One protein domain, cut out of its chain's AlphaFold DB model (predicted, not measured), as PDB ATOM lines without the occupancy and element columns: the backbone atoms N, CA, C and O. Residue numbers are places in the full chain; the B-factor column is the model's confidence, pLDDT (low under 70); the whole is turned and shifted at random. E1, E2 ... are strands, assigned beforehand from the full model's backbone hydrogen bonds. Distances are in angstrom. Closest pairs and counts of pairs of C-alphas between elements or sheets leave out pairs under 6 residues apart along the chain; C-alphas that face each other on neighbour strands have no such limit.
ATOM      1  N   LYS A  42     -12.856  -4.510   9.752       87.69
ATOM      2  CA  LYS A  42     -11.711  -4.053   8.976       87.69
ATOM      3  C   LYS A  42     -11.279  -5.169   8.033       87.69
ATOM      4  O   LYS A  42     -11.003  -6.282   8.469       87.69
ATOM      5  N   TYR A  43     -11.190  -4.876   6.747       88.62
ATOM      6  CA  TYR A  43     -10.672  -5.794   5.738       88.62
ATOM      7  C   TYR A  43      -9.261  -5.344   5.372       88.62
ATOM      8  O   TYR A  43      -9.055  -4.182   5.021       88.62
ATOM      9  N   VAL A  44      -8.289  -6.240   5.497       89.44
ATOM     10  CA  VAL A  44      -6.877  -5.973   5.206       89.44
ATOM     11  C   VAL A  44      -6.429  -6.937   4.121       89.44
ATOM     12  O   VAL A  44      -6.584  -8.141   4.281       89.44
ATOM     13  N   PHE A  45      -5.890  -6.409   3.032       87.81
ATOM     14  CA  PHE A  45      -5.327  -7.180   1.929       87.81
ATOM     15  C   PHE A  45      -3.819  -6.990   1.946       87.81
ATOM     16  O   PHE A  45      -3.364  -5.878   1.686       87.81
ATOM     17  N   GLU A  46      -3.085  -8.041   2.299       91.94
ATOM     18  CA  GLU A  46      -1.624  -8.078   2.383       91.94
ATOM     19  C   GLU A  46      -1.081  -8.797   1.144       91.94
ATOM     20  O   GLU A  46      -1.054 -10.026   1.085       91.94
ATOM     21  N   PHE A  47      -0.693  -8.031   0.124       86.19
ATOM     22  CA  PHE A  47      -0.180  -8.590  -1.126       86.19
ATOM     23  C   PHE A  47       1.310  -8.935  -1.011       86.19
ATOM     24  O   PHE A  47       2.064  -8.286  -0.282       86.19
ATOM     25  N   GLU A  48       1.772  -9.923  -1.786       88.88
ATOM     26  CA  GLU A  48       3.170 -10.390  -1.756       88.88
ATOM     27  C   GLU A  48       4.195  -9.287  -2.071       88.88
ATOM     28  O   GLU A  48       5.321  -9.319  -1.575       88.88
ATOM     29  N   ASN A  49       3.802  -8.275  -2.852       82.38
ATOM     30  CA  ASN A  49       4.635  -7.114  -3.174       82.38
ATOM     31  C   ASN A  49       4.816  -6.130  -1.993       82.38
ATOM     32  O   ASN A  49       5.443  -5.082  -2.157       82.38
ATOM     33  N   GLY A  50       4.270  -6.447  -0.813       79.25
ATOM     34  CA  GLY A  50       4.340  -5.628   0.398       79.25
ATOM     35  C   GLY A  50       3.306  -4.503   0.453       79.25
ATOM     36  O   GLY A  50       3.307  -3.719   1.404       79.25
ATOM     37  N   ARG A  51       2.420  -4.399  -0.545       76.81
ATOM     38  CA  ARG A  51       1.312  -3.447  -0.524       76.81
ATOM     39  C   ARG A  51       0.207  -3.947   0.394       76.81
ATOM     40  O   ARG A  51      -0.274  -5.067   0.243       76.81
ATOM     41  N   ASN A  52      -0.287  -3.038   1.231       80.19
ATOM     42  CA  ASN A  52      -1.463  -3.277   2.052       80.19
ATOM     43  C   ASN A  52      -2.628  -2.391   1.612       80.19
ATOM     44  O   ASN A  52      -2.483  -1.173   1.507       80.19
ATOM     45  N   VAL A  53      -3.802  -2.986   1.397       77.00
ATOM     46  CA  VAL A  53      -5.052  -2.237   1.196       77.00
ATOM     47  C   VAL A  53      -5.962  -2.473   2.388       77.00
ATOM     48  O   VAL A  53      -6.279  -3.607   2.734       77.00
ATOM     49  N   ILE A  54      -6.381  -1.383   3.022       84.12
ATOM     50  CA  ILE A  54      -7.231  -1.407   4.208       84.12
ATOM     51  C   ILE A  54      -8.585  -0.806   3.849       84.12
ATOM     52  O   ILE A  54      -8.653   0.302   3.321       84.12
ATOM     53  N   ILE A  55      -9.657  -1.528   4.166       80.50
ATOM     54  CA  ILE A  55     -11.039  -1.088   3.984       80.50
ATOM     55  C   ILE A  55     -11.745  -1.193   5.333       80.50
ATOM     56  O   ILE A  55     -11.841  -2.275   5.911       80.50
ATOM     57  N   GLU A  56     -12.231  -0.065   5.839       84.19
ATOM     58  CA  GLU A  56     -13.012  -0.006   7.074       84.19
ATOM     59  C   GLU A  56     -14.507  -0.017   6.759       84.19
ATOM     60  O   GLU A  56     -15.009   0.838   6.028       84.19
ATOM     61  N   ASP A  57     -15.225  -0.971   7.342       82.19
ATOM     62  CA  ASP A  57     -16.676  -1.071   7.273       82.19
ATOM     63  C   ASP A  57     -17.279  -0.862   8.660       82.19
ATOM     64  O   ASP A  57     -17.613  -1.790   9.398       82.19
ATOM     65  N   GLN A  58     -17.382   0.411   9.034       77.19
ATOM     66  CA  GLN A  58     -17.885   0.838  10.342       77.19
ATOM     67  C   GLN A  58     -19.375   0.527  10.543       77.19
ATOM     68  O   GLN A  58     -19.850   0.513  11.676       77.19
ATOM     69  N   PHE A  59     -20.112   0.281   9.457       76.88
ATOM     70  CA  PHE A  59     -21.561   0.073   9.476       76.88
ATOM     71  C   PHE A  59     -21.975  -1.314   8.967       76.88
ATOM     72  O   PHE A  59     -23.163  -1.528   8.731       76.88
ATOM     73  N   ASN A  60     -21.023  -2.235   8.782       76.88
ATOM     74  CA  ASN A  60     -21.252  -3.588   8.262       76.88
ATOM     75  C   ASN A  60     -22.101  -3.627   6.984       76.88
ATOM     76  O   ASN A  60     -23.013  -4.443   6.838       76.88
ATOM     77  N   LYS A  61     -21.808  -2.720   6.050       81.38
ATOM     78  CA  LYS A  61     -22.468  -2.663   4.741       81.38
ATOM     79  C   LYS A  61     -21.996  -3.768   3.801       81.38
ATOM     80  O   LYS A  61     -22.687  -4.063   2.825       81.38
ATOM     81  N   ILE A  62     -20.828  -4.357   4.045       84.19
ATOM     82  CA  ILE A  62     -20.292  -5.468   3.267       84.19
ATOM     83  C   ILE A  62     -21.008  -6.743   3.701       84.19
ATOM     84  O   ILE A  62     -20.744  -7.327   4.749       84.19
ATOM     85  N   VAL A  63     -21.921  -7.194   2.848       84.00
ATOM     86  CA  VAL A  63     -22.762  -8.368   3.105       84.00
ATOM     87  C   VAL A  63     -22.069  -9.671   2.720       84.00
ATOM     88  O   VAL A  63     -22.439 -10.741   3.200       84.00
ATOM     89  N   ARG A  64     -21.073  -9.608   1.827       81.94
ATOM     90  CA  ARG A  64     -20.351 -10.793   1.351       81.94
ATOM     91  C   ARG A  64     -18.984 -10.455   0.765       81.94
ATOM     92  O   ARG A  64     -18.792  -9.380   0.196       81.94
ATOM     93  N   SER A  65     -18.086 -11.433   0.805       83.94
ATOM     94  CA  SER A  65     -16.904 -11.498  -0.053       83.94
ATOM     95  C   SER A  65     -17.091 -12.572  -1.133       83.94
ATOM     96  O   SER A  65     -17.808 -13.555  -0.931       83.94
ATOM     97  N   TRP A  66     -16.478 -12.376  -2.298       81.94
ATOM     98  CA  TRP A  66     -16.319 -13.386  -3.347       81.94
ATOM     99  C   TRP A  66     -14.850 -13.508  -3.734       81.94
ATOM    100  O   TRP A  66     -14.133 -12.510  -3.717       81.94
ATOM    101  N   GLY A  67     -14.442 -14.696  -4.172       82.81
ATOM    102  CA  GLY A  67     -13.045 -15.003  -4.467       82.81
ATOM    103  C   GLY A  67     -12.404 -15.698  -3.276       82.81
ATOM    104  O   GLY A  67     -13.022 -16.598  -2.700       82.81
ATOM    105  N   GLU A  68     -11.194 -15.274  -2.918       79.19
ATOM    106  CA  GLU A  68     -10.449 -15.876  -1.818       79.19
ATOM    107  C   GLU A  68     -11.096 -15.646  -0.448       79.19
ATOM    108  O   GLU A  68     -11.745 -14.628  -0.174       79.19
ATOM    109  N   SER A  69     -10.929 -16.642   0.423       86.44
ATOM    110  CA  SER A  69     -11.353 -16.534   1.819       86.44
ATOM    111  C   SER A  69     -10.300 -15.778   2.632       86.44
ATOM    112  O   SER A  69      -9.120 -15.811   2.284       86.44
ATOM    113  N   PRO A  70     -10.679 -15.119   3.743       89.75
ATOM    114  CA  PRO A  70      -9.690 -14.518   4.625       89.75
ATOM    115  C   PRO A  70      -8.698 -15.584   5.101       89.75
ATOM    116  O   PRO A  70      -9.105 -16.607   5.656       89.75
ATOM    117  N   ALA A  71      -7.403 -15.320   4.943       92.06
ATOM    118  CA  ALA A  71      -6.333 -16.142   5.496       92.06
ATOM    119  C   ALA A  71      -6.380 -16.159   7.032       92.06
ATOM    120  O   ALA A  71      -6.004 -17.145   7.671       92.06
ATOM    121  N   LYS A  72      -6.853 -15.064   7.643       90.88
ATOM    122  CA  LYS A  72      -6.984 -14.936   9.097       90.88
ATOM    123  C   LYS A  72      -8.128 -14.002   9.471       90.88
ATOM    124  O   LYS A  72      -8.362 -12.993   8.813       90.88
ATOM    125  N   ILE A  73      -8.807 -14.300  10.576       90.94
ATOM    126  CA  ILE A  73      -9.749 -13.379  11.220       90.94
ATOM    127  C   ILE A  73      -9.284 -13.176  12.658       90.94
ATOM    128  O   ILE A  73      -9.085 -14.146  13.389       90.94
ATOM    129  N   VAL A  74      -9.100 -11.921  13.061       92.81
ATOM    130  CA  VAL A  74      -8.767 -11.542  14.439       92.81
ATOM    131  C   VAL A  74      -9.832 -10.609  14.996       92.81
ATOM    132  O   VAL A  74     -10.429  -9.830  14.260       92.81
ATOM    133  N   LEU A  75     -10.066 -10.687  16.301       87.44
ATOM    134  CA  LEU A  75     -10.957  -9.787  17.022       87.44
ATOM    135  C   LEU A  75     -10.129  -9.072  18.091       87.44
ATOM    136  O   LEU A  75      -9.550  -9.731  18.954       87.44
ATOM    137  N   HIS A  76     -10.044  -7.746  18.007       84.75
ATOM    138  CA  HIS A  76      -9.342  -6.907  18.979       84.75
ATOM    139  C   HIS A  76     -10.158  -5.637  19.212       84.75
ATOM    140  O   HIS A  76     -10.627  -5.042  18.246       84.75
ATOM    141  N   ASP A  77     -10.362  -5.242  20.470       82.69
ATOM    142  CA  ASP A  77     -11.140  -4.049  20.852       82.69
ATOM    143  C   ASP A  77     -12.502  -3.919  20.139       82.69
ATOM    144  O   ASP A  77     -12.900  -2.838  19.714       82.69
ATOM    145  N   ASN A  78     -13.220  -5.038  19.982       80.38
ATOM    146  CA  ASN A  78     -14.511  -5.117  19.283       80.38
ATOM    147  C   ASN A  78     -14.471  -4.789  17.772       80.38
ATOM    148  O   ASN A  78     -15.512  -4.589  17.148       80.38
ATOM    149  N   ILE A  79     -13.278  -4.760  17.171       82.38
ATOM    150  CA  ILE A  79     -13.077  -4.630  15.728       82.38
ATOM    151  C   ILE A  79     -12.681  -5.994  15.173       82.38
ATOM    152  O   ILE A  79     -11.638  -6.564  15.519       82.38
ATOM    153  N   ARG A  80     -13.513  -6.523  14.278       87.81
ATOM    154  CA  ARG A  80     -13.206  -7.749  13.541       87.81
ATOM    155  C   ARG A  80     -12.288  -7.390  12.382       87.81
ATOM    156  O   ARG A  80     -12.692  -6.662  11.488       87.81
ATOM    157  N   THR A  81     -11.072  -7.918  12.353       90.50
ATOM    158  CA  THR A  81     -10.156  -7.736  11.223       90.50
ATOM    159  C   THR A  81     -10.062  -9.021  10.410       90.50
ATOM    160  O   THR A  81      -9.604 -10.043  10.920       90.50
ATOM    161  N   ALA A  82     -10.504  -8.976   9.155       90.94
ATOM    162  CA  ALA A  82     -10.355 -10.049   8.180       90.94
ATOM    163  C   ALA A  82      -9.146  -9.752   7.285       90.94
ATOM    164  O   ALA A  82      -9.120  -8.728   6.605       90.94
ATOM    165  N   ILE A  83      -8.152 -10.635   7.308       93.31
ATOM    166  CA  ILE A  83      -6.894 -10.503   6.571       93.31
ATOM    167  C   ILE A  83      -6.931 -11.447   5.372       93.31
ATOM    168  O   ILE A  83      -7.202 -12.638   5.538       93.31
ATOM    169  N   PHE A  84      -6.660 -10.913   4.191       93.25
ATOM    170  CA  PHE A  84      -6.599 -11.601   2.909       93.25
ATOM    171  C   PHE A  84      -5.173 -11.499   2.377       93.25
ATOM    172  O   PHE A  84      -4.574 -10.430   2.456       93.25
ATOM    173  N   ASN A  85      -4.659 -12.587   1.810       94.06
ATOM    174  CA  ASN A  85      -3.332 -12.607   1.186       94.06
ATOM    175  C   ASN A  85      -3.411 -12.492  -0.349       94.06
ATOM    176  O   ASN A  85      -2.401 -12.597  -1.033       94.06
ATOM    177  N   ASP A  86      -4.622 -12.333  -0.886       91.75
ATOM    178  CA  ASP A  86      -4.900 -12.199  -2.313       91.75
ATOM    179  C   ASP A  86      -6.182 -11.369  -2.513       91.75
ATOM    180  O   ASP A  86      -6.889 -11.024  -1.560       91.75
ATOM    181  N   SER A  87      -6.474 -11.041  -3.765       87.81
ATOM    182  CA  SER A  87      -7.617 -10.260  -4.211       87.81
ATOM    183  C   SER A  87      -8.935 -10.948  -3.849       87.81
ATOM    184  O   SER A  87      -9.154 -12.132  -4.111       87.81
ATOM    185  N   ALA A  88      -9.872 -10.176  -3.303       90.94
ATOM    186  CA  ALA A  88     -11.243 -10.618  -3.086       90.94
ATOM    187  C   ALA A  88     -12.210  -9.464  -3.343       90.94
ATOM    188  O   ALA A  88     -11.921  -8.298  -3.069       90.94
ATOM    189  N   ILE A  89     -13.393  -9.798  -3.849       87.88
ATOM    190  CA  ILE A  89     -14.442  -8.825  -4.124       87.88
ATOM    191  C   ILE A  89     -15.297  -8.682  -2.872       87.88
ATOM    192  O   ILE A  89     -16.086  -9.569  -2.541       87.88
ATOM    193  N   LEU A  90     -15.199  -7.539  -2.211       88.56
ATOM    194  CA  LEU A  90     -16.100  -7.131  -1.143       88.56
ATOM    195  C   LEU A  90     -17.348  -6.501  -1.758       88.56
ATOM    196  O   LEU A  90     -17.251  -5.616  -2.608       88.56
ATOM    197  N   LYS A  91     -18.528  -6.973  -1.366       85.31
ATOM    198  CA  LYS A  91     -19.819  -6.558  -1.932       85.31
ATOM    199  C   LYS A  91     -20.720  -5.997  -0.845       85.31
ATOM    200  O   LYS A  91     -20.926  -6.650   0.179       85.31
ATOM    201  N   THR A  92     -21.319  -4.848  -1.128       83.12
ATOM    202  CA  THR A  92     -22.544  -4.397  -0.461       83.12
ATOM    203  C   THR A  92     -23.756  -4.882  -1.267       83.12
ATOM    204  O   THR A  92     -23.617  -5.712  -2.171       83.12
ATOM    205  N   GLU A  93     -24.955  -4.390  -0.954       79.88
ATOM    206  CA  GLU A  93     -26.156  -4.675  -1.750       79.88
ATOM    207  C   GLU A  93     -26.086  -4.098  -3.172       79.88
ATOM    208  O   GLU A  93     -26.609  -4.704  -4.106       79.88
ATOM    209  N   ILE A  94     -25.427  -2.948  -3.344       77.38
ATOM    210  CA  ILE A  94     -25.413  -2.194  -4.608       77.38
ATOM    211  C   ILE A  94     -24.005  -1.972  -5.177       77.38
ATOM    212  O   ILE A  94     -23.853  -1.822  -6.391       77.38
ATOM    213  N   ASP A  95     -22.971  -2.046  -4.339       80.62
ATOM    214  CA  ASP A  95     -21.599  -1.682  -4.688       80.62
ATOM    215  C   ASP A  95     -20.619  -2.852  -4.491       80.62
ATOM    216  O   ASP A  95     -20.915  -3.874  -3.862       80.62
ATOM    217  N   SER A  96     -19.406  -2.705  -5.024       82.69
ATOM    218  CA  SER A  96     -18.273  -3.569  -4.690       82.69
ATOM    219  C   SER A  96     -16.927  -2.882  -4.742       82.69
ATOM    220  O   SER A  96     -16.710  -1.993  -5.562       82.69
ATOM    221  N   ILE A  97     -16.006  -3.416  -3.947       84.44
ATOM    222  CA  ILE A  97     -14.589  -3.076  -3.941       84.44
ATOM    223  C   ILE A  97     -13.797  -4.365  -4.151       84.44
ATOM    224  O   ILE A  97     -14.086  -5.383  -3.533       84.44
ATOM    225  N   GLU A  98     -12.806  -4.319  -5.024       87.00
ATOM    226  CA  GLU A  98     -11.937  -5.434  -5.381       87.00
ATOM    227  C   GLU A  98     -10.488  -4.926  -5.343       87.00
ATOM    228  O   GLU A  98     -10.029  -4.268  -6.284       87.00
ATOM    229  N   PRO A  99      -9.788  -5.111  -4.212       84.94
ATOM    230  CA  PRO A  99      -8.375  -4.778  -4.106       84.94
ATOM    231  C   PRO A  99      -7.521  -5.763  -4.899       84.94
ATOM    232  O   PRO A  99      -7.744  -6.967  -4.821       84.94
ATOM    233  N   HIS A 100      -6.520  -5.230  -5.589       82.12
ATOM    234  CA  HIS A 100      -5.447  -5.965  -6.244       82.12
ATOM    235  C   HIS A 100      -4.087  -5.432  -5.768       82.12
ATOM    236  O   HIS A 100      -3.979  -4.349  -5.180       82.12
ATOM    237  N   ASP A 101      -3.040  -6.190  -6.062       81.81
ATOM    238  CA  ASP A 101      -1.644  -5.859  -5.780       81.81
ATOM    239  C   ASP A 101      -1.196  -4.531  -6.419       81.81
ATOM    240  O   ASP A 101      -0.446  -3.762  -5.811       81.81
ATOM    241  N   GLU A 102      -1.710  -4.202  -7.605       77.62
ATOM    242  CA  GLU A 102      -1.340  -3.001  -8.367       77.62
ATOM    243  C   GLU A 102      -2.415  -1.907  -8.385       77.62
ATOM    244  O   GLU A 102      -2.096  -0.717  -8.458       77.62
ATOM    245  N   TYR A 103      -3.684  -2.233  -8.153       72.81
ATOM    246  CA  TYR A 103      -4.773  -1.251  -8.176       72.81
ATOM    247  C   TYR A 103      -5.930  -1.635  -7.251       72.81
ATOM    248  O   TYR A 103      -5.984  -2.727  -6.709       72.81
ATOM    249  N   VAL A 104      -6.886  -0.727  -7.055       76.56
ATOM    250  CA  VAL A 104      -8.153  -1.041  -6.379       76.56
ATOM    251  C   VAL A 104      -9.279  -0.736  -7.347       76.56
ATOM    252  O   VAL A 104      -9.376   0.379  -7.865       76.56
ATOM    253  N   LYS A 105     -10.129  -1.726  -7.599       75.50
ATOM    254  CA  LYS A 105     -11.278  -1.590  -8.483       75.50
ATOM    255  C   LYS A 105     -12.539  -1.390  -7.662       75.50
ATOM    256  O   LYS A 105     -12.843  -2.159  -6.757       75.50
ATOM    257  N   VAL A 106     -13.290  -0.349  -7.994       76.06
ATOM    258  CA  VAL A 106     -14.547  -0.005  -7.324       76.06
ATOM    259  C   VAL A 106     -15.652   0.017  -8.356       76.06
ATOM    260  O   VAL A 106     -15.474   0.513  -9.466       76.06
ATOM    261  N   LYS A 107     -16.806  -0.527  -7.988       71.44
ATOM    262  CA  LYS A 107     -18.029  -0.442  -8.778       71.44
ATOM    263  C   LYS A 107     -19.149   0.038  -7.868       71.44
ATOM    264  O   LYS A 107     -19.496  -0.688  -6.943       71.44
ATOM    265  N   GLY A 108     -19.708   1.209  -8.163       66.69
ATOM    266  CA  GLY A 108     -20.807   1.802  -7.400       66.69
ATOM    267  C   GLY A 108     -20.395   3.031  -6.583       66.69
ATOM    268  O   GLY A 108     -19.384   3.656  -6.894       66.69
ATOM    269  N   TYR A 109     -21.178   3.385  -5.565       60.28
ATOM    270  CA  TYR A 109     -21.146   4.686  -4.876       60.28
ATOM    271  C   TYR A 109     -20.302   4.735  -3.599       60.28
ATOM    272  O   TYR A 109     -20.318   5.736  -2.880       60.28
ATOM    273  N   MET A 110     -19.573   3.666  -3.272       61.38
ATOM    274  CA  MET A 110     -18.751   3.640  -2.065       61.38
ATOM    275  C   MET A 110     -17.650   4.704  -2.129       61.38
ATOM    276  O   MET A 110     -16.692   4.590  -2.893       61.38
ATOM    277  N   GLY A 111     -17.763   5.720  -1.271       51.72
ATOM    278  CA  GLY A 111     -16.644   6.592  -0.936       51.72
ATOM    279  C   GLY A 111     -15.549   5.764  -0.270       51.72
ATOM    280  O   GLY A 111     -15.783   5.147   0.768       51.72
ATOM    281  N   LEU A 112     -14.362   5.731  -0.874       48.84
ATOM    282  CA  LEU A 112     -13.200   5.056  -0.308       48.84
ATOM    283  C   LEU A 112     -12.296   6.066   0.388       48.84
ATOM    284  O   LEU A 112     -11.865   7.056  -0.213       48.84
ATOM    285  N   ILE A 113     -11.958   5.768   1.640       44.81
ATOM    286  CA  ILE A 113     -10.899   6.448   2.379       44.81
ATOM    287  C   ILE A 113      -9.750   5.447   2.514       44.81
ATOM    288  O   ILE A 113      -9.802   4.554   3.354       44.81
ATOM    289  N   SER A 114      -8.727   5.581   1.670       46.22
ATOM    290  CA  SER A 114      -7.431   4.922   1.854       46.22
ATOM    291  C   SER A 114      -6.426   5.941   2.399       46.22
ATOM    292  O   SER A 114      -6.547   7.139   2.131       46.22
ATOM    293  N   GLN A 115      -5.427   5.475   3.155       42.91
ATOM    294  CA  GLN A 115      -4.325   6.321   3.635       42.91
ATOM    295  C   GLN A 115      -3.538   6.959   2.478       42.91
ATOM    296  O   GLN A 115      -3.016   8.059   2.643       42.91
ATOM    297  N   ASP A 116      -3.557   6.336   1.294       39.81
ATOM    298  CA  ASP A 116      -2.851   6.834   0.112       39.81
ATOM    299  C   ASP A 116      -3.746   7.660  -0.826       39.81
ATOM    300  O   ASP A 116      -3.250   8.519  -1.556       39.81
ATOM    301  N   LEU A 117      -5.070   7.448  -0.813       46.28
ATOM    302  CA  LEU A 117      -5.999   8.010  -1.802       46.28
ATOM    303  C   LEU A 117      -7.414   8.220  -1.223       46.28
ATOM    304  O   LEU A 117      -8.017   7.308  -0.654       46.28
ATOM    305  N   LYS A 118      -7.984   9.414  -1.438       44.50
ATOM    306  CA  LYS A 118      -9.412   9.704  -1.223       44.50
ATOM    307  C   LYS A 118     -10.130   9.695  -2.567       44.50
ATOM    308  O   LYS A 118      -9.784  10.498  -3.436       44.50
ATOM    309  N   TYR A 119     -11.138   8.843  -2.715       50.59
ATOM    310  CA  TYR A 119     -12.020   8.847  -3.881       50.59
ATOM    311  C   TYR A 119     -13.427   9.244  -3.454       50.59
ATOM    312  O   TYR A 119     -14.003   8.643  -2.545       50.59
ATOM    313  N   LEU A 120     -13.978  10.253  -4.126       43.38
ATOM    314  CA  LEU A 120     -15.392  10.590  -4.049       43.38
ATOM    315  C   LEU A 120     -16.031  10.136  -5.360       43.38
ATOM    316  O   LEU A 120     -15.689  10.651  -6.428       43.38
ATOM    317  N   VAL A 121     -16.915   9.145  -5.262       44.53
ATOM    318  CA  VAL A 121     -17.755   8.693  -6.372       44.53
ATOM    319  C   VAL A 121     -19.132   9.320  -6.179       44.53
ATOM    320  O   VAL A 121     -19.731   9.159  -5.115       44.53
ATOM    321  N   ASN A 122     -19.595  10.102  -7.156       43.47
ATOM    322  CA  ASN A 122     -20.908  10.757  -7.100       43.47
ATOM    323  C   ASN A 122     -22.039   9.789  -7.484       43.47
ATOM    324  O   ASN A 122     -21.791   8.656  -7.892       43.47
ATOM    325  N   THR A 123     -23.287  10.247  -7.371       39.41
ATOM    326  CA  THR A 123     -24.522   9.493  -7.660       39.41
ATOM    327  C   THR A 123     -24.670   9.044  -9.118       39.41
ATOM    328  O   THR A 123     -25.541   8.234  -9.437       39.41
ATOM    329  N   GLU A 124     -23.765   9.470  -9.991       39.94
ATOM    330  CA  GLU A 124     -23.693   9.120 -11.408       39.94
ATOM    331  C   GLU A 124     -22.589   8.083 -11.697       39.94
ATOM    332  O   GLU A 124     -22.467   7.603 -12.823       39.94
ATOM    333  N   GLY A 125     -21.807   7.693 -10.682       38.69
ATOM    334  CA  GLY A 125     -20.705   6.739 -10.819       38.69
ATOM    335  C   GLY A 125     -19.430   7.359 -11.394       38.69
ATOM    336  O   GLY A 125     -18.522   6.629 -11.798       38.69
ATOM    337  N   GLU A 126     -19.339   8.690 -11.444       38.66
ATOM    338  CA  GLU A 126     -18.146   9.387 -11.907       38.66
ATOM    339  C   GLU A 126     -17.072   9.373 -10.819       38.66
ATOM    340  O   GLU A 126     -17.281   9.789  -9.675       38.66
ATOM    341  N   ILE A 127     -15.887   8.897 -11.196       42.97
ATOM    342  CA  ILE A 127     -14.720   8.862 -10.321       42.97
ATOM    343  C   ILE A 127     -13.966  10.179 -10.499       42.97
ATOM    344  O   ILE A 127     -13.314  10.398 -11.519       42.97
ATOM    345  N   SER A 128     -14.010  11.042  -9.485       41.97
ATOM    346  CA  SER A 128     -13.159  12.231  -9.424       41.97
ATOM    347  C   SER A 128     -11.935  11.947  -8.544       41.97
ATOM    348  O   SER A 128     -12.045  11.594  -7.370       41.97
ATOM    349  N   SER A 129     -10.738  12.037  -9.133       40.94
ATOM    350  CA  SER A 129      -9.454  11.922  -8.428       40.94
ATOM    351  C   SER A 129      -8.804  13.299  -8.319       40.94
ATOM    352  O   SER A 129      -8.733  14.030  -9.305       40.94
ATOM    353  N   TYR A 130      -8.271  13.637  -7.142       39.62
ATOM    354  CA  TYR A 130      -7.520  14.882  -6.939       39.62
ATOM    355  C   TYR A 130      -6.027  14.793  -7.295       39.62
ATOM    356  O   TYR A 130      -5.345  15.812  -7.184       39.62
TER     357      TYR A 130
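Overview. This is residues 42 to 130 of the 135 residues of an uncharacterized protein of Pseudomonas sabulinigri (UniProt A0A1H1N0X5). Two small four-stranded sheets lie only partly face to face, E1 and E2 of one over E7 of the other. E4 lies at one end of the longest axis, and the low-confidence stretch with E9 at the other. The printed part has 89 residues with nine named strands, E1 to E9 in chain order, and no named helix; it is all strand, though under half of the residues, 42, are in named elements. One sheet, E2 E1 E5 E4, is mixed; the other, E3 E6 E7 E8, is antiparallel. The whole is compact, radius of gyration of the C-alphas 12.9 A, spanning 36 by 29 by 24 A.

Arrangement. In the twisted first sheet, E1, residues 42 to 46, and E5, residues 79 to 84, are parallel neighbours, N 44 to O 82 being 2.8 A, within hydrogen-bond range. E2, residues 52 to 57, forms a hairpin with E1, N 43 to O 55 2.8 A. E4, residues 72 to 76, forms one with E5, N 74 to O 81 2.9 A. In the second sheet, E6, E7 and E8, residues 88 to 91, 96 to 99 and 104 to 107, are a meander, each strand the antiparallel neighbour of the one before; N 90 to O 97 is 2.8 A and N 98 to O 105 2.8 A. E3, residues 64 to 67, is antiparallel to E6, N 66 to O 89 2.8 A. The closest C-alphas of E2 and E7, Val 53 and Pro 99, are 6.8 A apart.

Along the chain. E2 measures 16.2 A and E5 16.0 A. E1 begins at C-alpha 42 (-11.711, -4.053, 8.976). E9, residues 118 to 121, ends at C-alpha 121 (-17.755, 8.693, -6.372).

Size, cuts and confidence. The farthest C-alphas, His 76 and Glu 124, are 37.2 A apart. The printed part has no cut and no long link. Residues 108 to 130 have pLDDT under 70.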